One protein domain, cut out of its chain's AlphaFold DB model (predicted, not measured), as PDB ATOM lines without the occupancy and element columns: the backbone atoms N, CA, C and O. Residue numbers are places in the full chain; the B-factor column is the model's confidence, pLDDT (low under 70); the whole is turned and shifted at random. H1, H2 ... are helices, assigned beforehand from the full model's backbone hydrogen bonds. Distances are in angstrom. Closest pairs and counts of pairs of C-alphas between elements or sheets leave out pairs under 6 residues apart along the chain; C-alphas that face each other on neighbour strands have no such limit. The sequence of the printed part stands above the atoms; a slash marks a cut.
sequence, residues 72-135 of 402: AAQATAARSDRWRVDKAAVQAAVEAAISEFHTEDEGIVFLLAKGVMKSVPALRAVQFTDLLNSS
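Overview. This is residues 72 to 135 of the 402 residues of the protein "Hypothetical protein" of Neobodo designis (UniProt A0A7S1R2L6). Picture three helices, H1, H3 and H4, spread out one after another along the longest axis with H3 in the middle, and a fourth, H2, crossing from H1 at one end to H4 at the other. H3 packs across H2 at a steep tilt, while H1 meets H2 near its first residues, 87 to 91, and H4 meets it at its last two, 100 to 101. The printed part has 64 residues with four named helices, in the order H1, H2, H3, H4, and no named strand; the class is all helix. It is compact, with a radius of gyration of the C-alphas of 11.4 A and spans of 32 by 22 by 19 A.

Along the chain. Find C-alpha 72 at (202.003, 147.988, 102.222); from there H1 runs through residues 72 to 83, 16.3 A from first to last C-alpha. Next look at C-alpha 87, at (192.429, 153.568, 98.947), where H2 begins; it is the longest helix by residues, 87 to 101, and covers 20.5 A. H3 follows as residues 106 to 113, 10.2 A long. H4 takes residues 121 to 133 over 18.0 A, and you will find its last C-alpha at (207.005, 144.091, 76.818).

Arrangement. Begin at H2, the hub, which touches the three other helices. Residues 76 to 80 of H1 touch residues 87 to 91 of H2; the closest C-alphas are those of Ser 80 and Lys 87, 5.3 A apart, and the lines are about perpendicular at 74 degrees. H2 and H3 touch with 16 pairs of C-alphas within 8 A, closest at Ala 93 and Ala 113, 5.0 A, at a steep tilt of 64 degrees, opposite ways. Residues 100 to 101 of H2 touch residues 125 to 129 of H4, closest at the C-alphas of Phe 101 and Thr 129, 7.1 A, about perpendicular at 73 degrees. The helix packing is mostly crossed: no touching pair is at a shallow tilt. H3 and H4 are close but not clearly touching, with the closest C-alphas, Ile 108 and Phe 128, 6.9 A apart, at a shallow tilt of 11 degrees, opposite ways. H1 and H3 are close but not clearly touching, with the C-alphas of Trp 83 and Phe 110 closest at 7.7 A. H1 and H4 are apart. In H1, H2, H3 and H4 every O i to N i+4 pair is within hydrogen-bond range.

Size, cuts and confidence. The two C-alphas farthest apart are those of Ala 73 and Ser 135, 33.7 A. The printed part has no cut. The links from H1 to H2 and from H2 to H3 are tight, and the one from H3 to H4 is short. Residues 118 to 123, of which 121 to 123 belong to H4, stand free. The mean pLDDT of the printed part is 95.2, and no printed residue is under 70.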
ATOM      1  N   ALA A  72     202.967 148.086 103.318       88.25
ATOM      2  CA  ALA A  72     202.003 147.988 102.222       88.25
ATOM      3  C   ALA A  72     200.845 148.989 102.389       88.25
ATOM      4  O   ALA A  72     200.528 149.735 101.460       88.25
ATOM      5  N   ALA A  73     200.269 149.088 103.593       90.50
ATOM      6  CA  ALA A  73     199.214 150.056 103.893       90.50
ATOM      7  C   ALA A  73     199.682 151.513 103.714       90.50
ATOM      8  O   ALA A  73     198.938 152.341 103.181       90.50
ATOM      9  N   GLN A  74     200.924 151.831 104.103       93.44
ATOM     10  CA  GLN A  74     201.512 153.157 103.898       93.44
ATOM     11  C   GLN A  74     201.727 153.468 102.408       93.44
ATOM     12  O   GLN A  74     201.418 154.579 101.974       93.44
ATOM     13  N   ALA A  75     202.191 152.500 101.610       92.56
ATOM     14  CA  ALA A  75     202.348 152.657 100.163       92.56
ATOM     15  C   ALA A  75     200.998 152.869  99.454       92.56
ATOM     16  O   ALA A  75     200.858 153.800  98.660       92.56
ATOM     17  N   THR A  76     199.974 152.074  99.784       94.50
ATOM     18  CA  THR A  76     198.604 152.241  99.260       94.50
ATOM     19  C   THR A  76     198.006 153.597  99.654       94.50
ATOM     20  O   THR A  76     197.391 154.260  98.817       94.50
ATOM     21  N   ALA A  77     198.235 154.070 100.885       94.69
ATOM     22  CA  ALA A  77     197.820 155.408 101.304       94.69
ATOM     23  C   ALA A  77     198.530 156.516 100.504       94.69
ATOM     24  O   ALA A  77     197.855 157.387  99.962       94.69
ATOM     25  N   ALA A  78     199.856 156.446 100.357       93.06
ATOM     26  CA  ALA A  78     200.631 157.427  99.596       93.06
ATOM     27  C   ALA A  78     200.231 157.471  98.108       93.06
ATOM     28  O   ALA A  78     200.092 158.551  97.538       93.06
ATOM     29  N   ARG A  79     199.991 156.308  97.487       93.81
ATOM     30  CA  ARG A  79     199.454 156.184  96.119       93.81
ATOM     31  C   ARG A  79     198.074 156.836  95.987       93.81
ATOM     32  O   ARG A  79     197.858 157.605  95.055       93.81
ATOM     33  N   SER A  80     197.168 156.555  96.924       94.25
ATOM     34  CA  SER A  80     195.809 157.113  96.968       94.25
ATOM     35  C   SER A  80     195.814 158.639  97.056       94.25
ATOM     36  O   SER A  80     195.203 159.300  96.213       94.25
ATOM     37  N   ASP A  81     196.579 159.192  98.001       92.31
ATOM     38  CA  ASP A  81     196.696 160.636  98.200       92.31
ATOM     39  C   ASP A  81     197.369 161.307  96.977       92.31
ATOM     40  O   ASP A  81     196.897 162.338  96.496       92.31
ATOM     41  N   ARG A  82     198.418 160.687  96.402       88.81
ATOM     42  CA  ARG A  82     199.139 161.171  95.201       88.81
ATOM     43  C   ARG A  82     198.267 161.205  93.946       88.81
ATOM     44  O   ARG A  82     198.347 162.158  93.174       88.81
ATOM     45  N   TRP A  83     197.502 160.147  93.693       91.94
ATOM     46  CA  TRP A  83     196.726 159.977  92.458       91.94
ATOM     47  C   TRP A  83     195.294 160.529  92.552       91.94
ATOM     48  O   TRP A  83     194.581 160.521  91.548       91.94
ATOM     49  N   ARG A  84     194.868 160.974  93.745       93.06
ATOM     50  CA  ARG A  84     193.464 161.254  94.108       93.06
ATOM     51  C   ARG A  84     192.516 160.125  93.703       93.06
ATOM     52  O   ARG A  84     191.460 160.341  93.110       93.06
ATOM     53  N   VAL A  85     192.912 158.905  94.046       94.88
ATOM     54  CA  VAL A  85     192.107 157.690  93.881       94.88
ATOM     55  C   VAL A  85     191.811 157.118  95.262       94.88
ATOM     56  O   VAL A  85     192.645 157.209  96.156       94.88
ATOM     57  N   ASP A  86     190.632 156.530  95.452       97.06
ATOM     58  CA  ASP A  86     190.266 155.879  96.711       97.06
ATOM     59  C   ASP A  86     191.245 154.747  97.109       97.06
ATOM     60  O   ASP A  86     191.778 154.032  96.256       97.06
ATOM     61  N   LYS A  87     191.466 154.556  98.418       97.19
ATOM     62  CA  LYS A  87     192.429 153.568  98.947       97.19
ATOM     63  C   LYS A  87     192.062 152.131  98.581       97.19
ATOM     64  O   LYS A  87     192.962 151.353  98.272       97.19
ATOM     65  N   ALA A  88     190.776 151.778  98.555       97.25
ATOM     66  CA  ALA A  88     190.340 150.446  98.141       97.25
ATOM     67  C   ALA A  88     190.484 150.251  96.623       97.25
ATOM     68  O   ALA A  88     190.855 149.166  96.183       97.25
ATOM     69  N   ALA A  89     190.272 151.300  95.820       97.19
ATOM     70  CA  ALA A  89     190.531 151.251  94.380       97.19
ATOM     71  C   ALA A  89     192.029 151.085  94.053       97.19
ATOM     72  O   ALA A  89     192.369 150.312  93.160       97.19
ATOM     73  N   VAL A  90     192.929 151.735  94.803       97.56
ATOM     74  CA  VAL A  90     194.384 151.500  94.698       97.56
ATOM     75  C   VAL A  90     194.754 150.079  95.125       97.56
ATOM     76  O   VAL A  90     195.516 149.420  94.425       97.56
ATOM     77  N   GLN A  91     194.208 149.585  96.238       97.38
ATOM     78  CA  GLN A  91     194.487 148.229  96.721       97.38
ATOM     79  C   GLN A  91     194.057 147.162  95.699       97.38
ATOM     80  O   GLN A  91     194.859 146.313  95.313       97.38
ATOM     81  N   ALA A  92     192.833 147.271  95.172       97.31
ATOM     82  CA  ALA A  92     192.328 146.384  94.125       97.31
ATOM     83  C   ALA A  92     193.151 146.470  92.825       97.31
ATOM     84  O   ALA A  92     193.296 145.475  92.118       97.31
ATOM     85  N   ALA A  93     193.714 147.640  92.504       97.75
ATOM     86  CA  ALA A  93     194.594 147.815  91.352       97.75
ATOM     87  C   ALA A  93     195.955 147.118  91.518       97.75
ATOM     88  O   ALA A  93     196.463 146.564  90.547       97.75
ATOM     89  N   VAL A  94     196.524 147.097  92.731       97.50
ATOM     90  CA  VAL A  94     197.743 146.323  93.041       97.50
ATOM     91  C   VAL A  94     197.470 144.823  92.906       97.50
ATOM     92  O   VAL A  94     198.215 144.114  92.232       97.50
ATOM     93  N   GLU A  95     196.369 144.341  93.482       96.81
ATOM     94  CA  GLU A  95     195.968 142.930  93.402       96.81
ATOM     95  C   GLU A  95     195.706 142.489  91.952       96.81
ATOM     96  O   GLU A  95     196.145 141.411  91.542       96.81
ATOM     97  N   ALA A  96     195.066 143.338  91.143       96.25
ATOM     98  CA  ALA A  96     194.869 143.104  89.714       96.25
ATOM     99  C   ALA A  96     196.190 143.138  88.918       96.25
ATOM    100  O   ALA A  96     196.387 142.289  88.054       96.25
ATOM    101  N   ALA A  97     197.127 144.045  89.220       96.94
ATOM    102  CA  ALA A  97     198.436 144.087  88.556       96.94
ATOM    103  C   ALA A  97     199.236 142.786  88.774       96.94
ATOM    104  O   ALA A  97     199.766 142.204  87.825       96.94
ATOM    105  N   ILE A  98     199.249 142.275  90.007       97.06
ATOM    106  CA  ILE A  98     199.958 141.037  90.362       97.06
ATOM    107  C   ILE A  98     199.261 139.801  89.766       97.06
ATOM    108  O   ILE A  98     199.925 138.897  89.252       97.06
ATOM    109  N   SER A  99     197.927 139.740  89.820       96.31
ATOM    110  CA  SER A  99     197.171 138.555  89.387       96.31
ATOM    111  C   SER A  99     196.943 138.465  87.875       96.31
ATOM    112  O   SER A  99     197.049 137.368  87.333       96.31
ATOM    113  N   GLU A 100     196.666 139.578  87.189       95.44
ATOM    114  CA  GLU A 100     196.411 139.603  85.739       95.44
ATOM    115  C   GLU A 100     197.693 139.769  84.904       95.44
ATOM    116  O   GLU A 100     197.775 139.224  83.806       95.44
ATOM    117  N   PHE A 101     198.685 140.517  85.409       96.06
ATOM    118  CA  PHE A 101     199.873 140.933  84.642       96.06
ATOM    119  C   PHE A 101     201.207 140.477  85.248       96.06
ATOM    120  O   PHE A 101     202.257 140.721  84.654       96.06
ATOM    121  N   HIS A 102     201.184 139.833  86.420       96.75
ATOM    122  CA  HIS A 102     202.375 139.370  87.147       96.75
ATOM    123  C   HIS A 102     203.423 140.472  87.369       96.75
ATOM    124  O   HIS A 102     204.628 140.221  87.319       96.75
ATOM    125  N   THR A 103     202.957 141.698  87.625       96.38
ATOM    126  CA  THR A 103     203.803 142.883  87.803       96.38
ATOM    127  C   THR A 103     203.372 143.723  89.003       96.38
ATOM    128  O   THR A 103     202.203 143.743  89.384       96.38
ATOM    129  N   GLU A 104     204.326 144.470  89.555       95.31
ATOM    130  CA  GLU A 104     204.095 145.552  90.519       95.31
ATOM    131  C   GLU A 104     204.400 146.933  89.904       95.31
ATOM    132  O   GLU A 104     204.537 147.917  90.631       95.31
ATOM    133  N   ASP A 105     204.522 147.016  88.570       96.19
ATOM    134  CA  ASP A 105     204.801 148.267  87.861       96.19
ATOM    135  C   ASP A 105     203.803 149.373  88.244       96.19
ATOM    136  O   ASP A 105     202.588 149.253  88.063       96.19
ATOM    137  N   GLU A 106     204.339 150.476  88.768       95.69
ATOM    138  CA  GLU A 106     203.559 151.608  89.275       95.69
ATOM    139  C   GLU A 106     202.667 152.246  88.201       95.69
ATOM    140  O   GLU A 106     201.612 152.794  88.530       95.69
ATOM    141  N   GLY A 107     203.058 152.164  86.927       96.31
ATOM    142  CA  GLY A 107     202.261 152.625  85.800       96.31
ATOM    143  C   GLY A 107     201.041 151.749  85.556       96.31
ATOM    144  O   GLY A 107     199.928 152.269  85.453       96.31
ATOM    145  N   ILE A 108     201.211 150.427  85.532       97.81
ATOM    146  CA  ILE A 108     200.088 149.486  85.416       97.81
ATOM    147  C   ILE A 108     199.133 149.624  86.609       97.81
ATOM    148  O   ILE A 108     197.918 149.723  86.412       97.81
ATOM    149  N   VAL A 109     199.658 149.733  87.836       97.56
ATOM    150  CA  VAL A 109     198.841 149.983  89.037       97.56
ATOM    151  C   VAL A 109     198.086 151.317  88.927       97.56
ATOM    152  O   VAL A 109     196.893 151.360  89.224       97.56
ATOM    153  N   PHE A 110     198.723 152.396  88.457       97.38
ATOM    154  CA  PHE A 110     198.062 153.690  88.239       97.38
ATOM    155  C   PHE A 110     196.922 153.601  87.213       97.38
ATOM    156  O   PHE A 110     195.813 154.065  87.490       97.38
ATOM    157  N   LEU A 111     197.160 152.978  86.053       97.75
ATOM    158  CA  LEU A 111     196.149 152.808  85.003       97.75
ATOM    159  C   LEU A 111     194.933 152.015  85.509       97.75
ATOM    160  O   LEU A 111     193.788 152.421  85.283       97.75
ATOM    161  N   LEU A 112     195.172 150.920  86.238       97.88
ATOM    162  CA  LEU A 112     194.125 150.108  86.865       97.88
ATOM    163  C   LEU A 112     193.348 150.905  87.924       97.88
ATOM    164  O   LEU A 112     192.115 150.895  87.910       97.88
ATOM    165  N   ALA A 113     194.044 151.650  88.790       97.25
ATOM    166  CA  ALA A 113     193.446 152.465  89.848       97.25
ATOM    167  C   ALA A 113     192.578 153.605  89.284       97.25
ATOM    168  O   ALA A 113     191.495 153.883  89.802       97.25
ATOM    169  N   LYS A 114     193.007 154.229  88.179       97.19
ATOM    170  CA  LYS A 114     192.232 155.247  87.444       97.19
ATOM    171  C   LYS A 114     191.115 154.648  86.575       97.19
ATOM    172  O   LYS A 114     190.292 155.404  86.062       97.19
ATOM    173  N   GLY A 115     191.041 153.323  86.433       97.25
ATOM    174  CA  GLY A 115     189.980 152.618  85.706       97.25
ATOM    175  C   GLY A 115     190.122 152.623  84.180       97.25
ATOM    176  O   GLY A 115     189.122 152.425  83.485       97.25
ATOM    177  N   VAL A 116     191.331 152.842  83.655       96.75
ATOM    178  CA  VAL A 116     191.627 152.839  82.209       96.75
ATOM    179  C   VAL A 116     191.264 151.482  81.595       96.75
ATOM    180  O   VAL A 116     191.540 150.434  82.186       96.75
ATOM    181  N   MET A 117     190.585 151.492  80.439       93.38
ATOM    182  CA  MET A 117     190.086 150.295  79.739       93.38
ATOM    183  C   MET A 117     189.230 149.319  80.590       93.38
ATOM    184  O   MET A 117     189.022 148.168  80.199       93.38
ATOM    185  N   LYS A 118     188.680 149.741  81.744       91.12
ATOM    186  CA  LYS A 118     187.930 148.862  82.675       91.12
ATOM    187  C   LYS A 118     186.713 148.169  82.041       91.12
ATOM    188  O   LYS A 118     186.348 147.076  82.465       91.12
ATOM    189  N   SER A 119     186.084 148.788  81.044       90.38
ATOM    190  CA  SER A 119     184.936 148.236  80.309       90.38
ATOM    191  C   SER A 119     185.311 147.205  79.236       90.38
ATOM    192  O   SER A 119     184.420 146.532  78.719       90.38
ATOM    193  N   VAL A 120     186.598 147.056  78.902       93.25
ATOM    194  CA  VAL A 120     187.089 146.192  77.814       93.25
ATOM    195  C   VAL A 120     188.295 145.340  78.261       93.25
ATOM    196  O   VAL A 120     189.401 145.517  77.748       93.25
ATOM    197  N   PRO A 121     188.116 144.371  79.189       91.81
ATOM    198  CA  PRO A 121     189.229 143.645  79.814       91.81
ATOM    199  C   PRO A 121     190.182 142.949  78.832       91.81
ATOM    200  O   PRO A 121     191.382 142.912  79.075       91.81
ATOM    201  N   ALA A 122     189.675 142.447  77.700       93.38
ATOM    202  CA  ALA A 122     190.507 141.829  76.666       93.38
ATOM    203  C   ALA A 122     191.448 142.836  75.975       93.38
ATOM    204  O   ALA A 122     192.609 142.518  75.737       93.38
ATOM    205  N   LEU A 123     190.977 144.059  75.694       93.06
ATOM    206  CA  LEU A 123     191.822 145.118  75.132       93.06
ATOM    207  C   LEU A 123     192.832 145.613  76.171       93.06
ATOM    208  O   LEU A 123     194.005 145.771  75.844       93.06
ATOM    209  N   ARG A 124     192.392 145.772  77.428       95.81
ATOM    210  CA  ARG A 124     193.259 146.107  78.565       95.81
ATOM    211  C   ARG A 124     194.411 145.114  78.703       95.81
ATOM    212  O   ARG A 124     195.557 145.533  78.807       95.81
ATOM    213  N   ALA A 125     194.110 143.813  78.661       94.31
ATOM    214  CA  ALA A 125     195.105 142.750  78.759       94.31
ATOM    215  C   ALA A 125     196.196 142.888  77.683       94.31
ATOM    216  O   ALA A 125     197.383 142.893  78.010       94.31
ATOM    217  N   VAL A 126     195.795 143.072  76.418       95.88
ATOM    218  CA  VAL A 126     196.720 143.268  75.289       95.88
ATOM    219  C   VAL A 126     197.538 144.550  75.461       95.88
ATOM    220  O   VAL A 126     198.758 144.481  75.549       95.88
ATOM    221  N   GLN A 127     196.885 145.710  75.593       95.31
ATOM    222  CA  GLN A 127     197.566 147.012  75.619       95.31
ATOM    223  C   GLN A 127     198.518 147.172  76.811       95.31
ATOM    224  O   GLN A 127     199.548 147.829  76.680       95.31
ATOM    225  N   PHE A 128     198.207 146.585  77.970       97.38
ATOM    226  CA  PHE A 128     199.076 146.666  79.149       97.38
ATOM    227  C   PHE A 128     200.239 145.667  79.053       97.38
ATOM    228  O   PHE A 128     201.359 146.005  79.429       97.38
ATOM    229  N   THR A 129     200.014 144.481  78.475       96.31
ATOM    230  CA  THR A 129     201.097 143.535  78.150       96.31
ATOM    231  C   THR A 129     202.060 144.137  77.126       96.31
ATOM    232  O   THR A 129     203.274 144.041  77.309       96.31
ATOM    233  N   ASP A 130     201.546 144.813  76.096       96.81
ATOM    234  CA  ASP A 130     202.364 145.536  75.120       96.81
ATOM    235  C   ASP A 130     203.139 146.688  75.775       96.81
ATOM    236  O   ASP A 130     204.336 146.845  75.544       96.81
ATOM    237  N   LEU A 131     202.502 147.465  76.655       95.75
ATOM    238  CA  LEU A 131     203.166 148.574  77.343       95.75
ATOM    239  C   LEU A 131     204.348 148.113  78.215       95.75
ATOM    240  O   LEU A 131     205.328 148.848  78.338       95.75
ATOM    241  N   LEU A 132     204.278 146.900  78.770       94.31
ATOM    242  CA  LEU A 132     205.361 146.270  79.534       94.31
ATOM    243  C   LEU A 132     206.462 145.662  78.645       94.31
ATOM    244  O   LEU A 132     207.636 145.768  78.989       94.31
ATOM    245  N   ASN A 133     206.100 145.004  77.536       95.56
ATOM    246  CA  ASN A 133     207.005 144.091  76.818       95.56
ATOM    247  C   ASN A 133     207.395 144.542  75.400       95.56
ATOM    248  O   ASN A 133     208.439 144.127  74.895       95.56
ATOM    249  N   SER A 134     206.577 145.360  74.738       96.06
ATOM    250  CA  SER A 134     206.791 145.742  73.339       96.06
ATOM    251  C   SER A 134     207.853 146.828  73.220       96.06
ATOM    252  O   SER A 134     207.804 147.851  73.905       96.06
ATOM    253  N   SER A 135     208.817 146.616  72.329       93.44
ATOM    254  CA  SER A 135     209.840 147.595  71.959       93.44
ATOM    255  C   SER A 135     209.397 148.442  70.762       93.44
ATOM    256  O   SER A 135     208.469 148.087  70.031       93.44
TER     257      SER A 135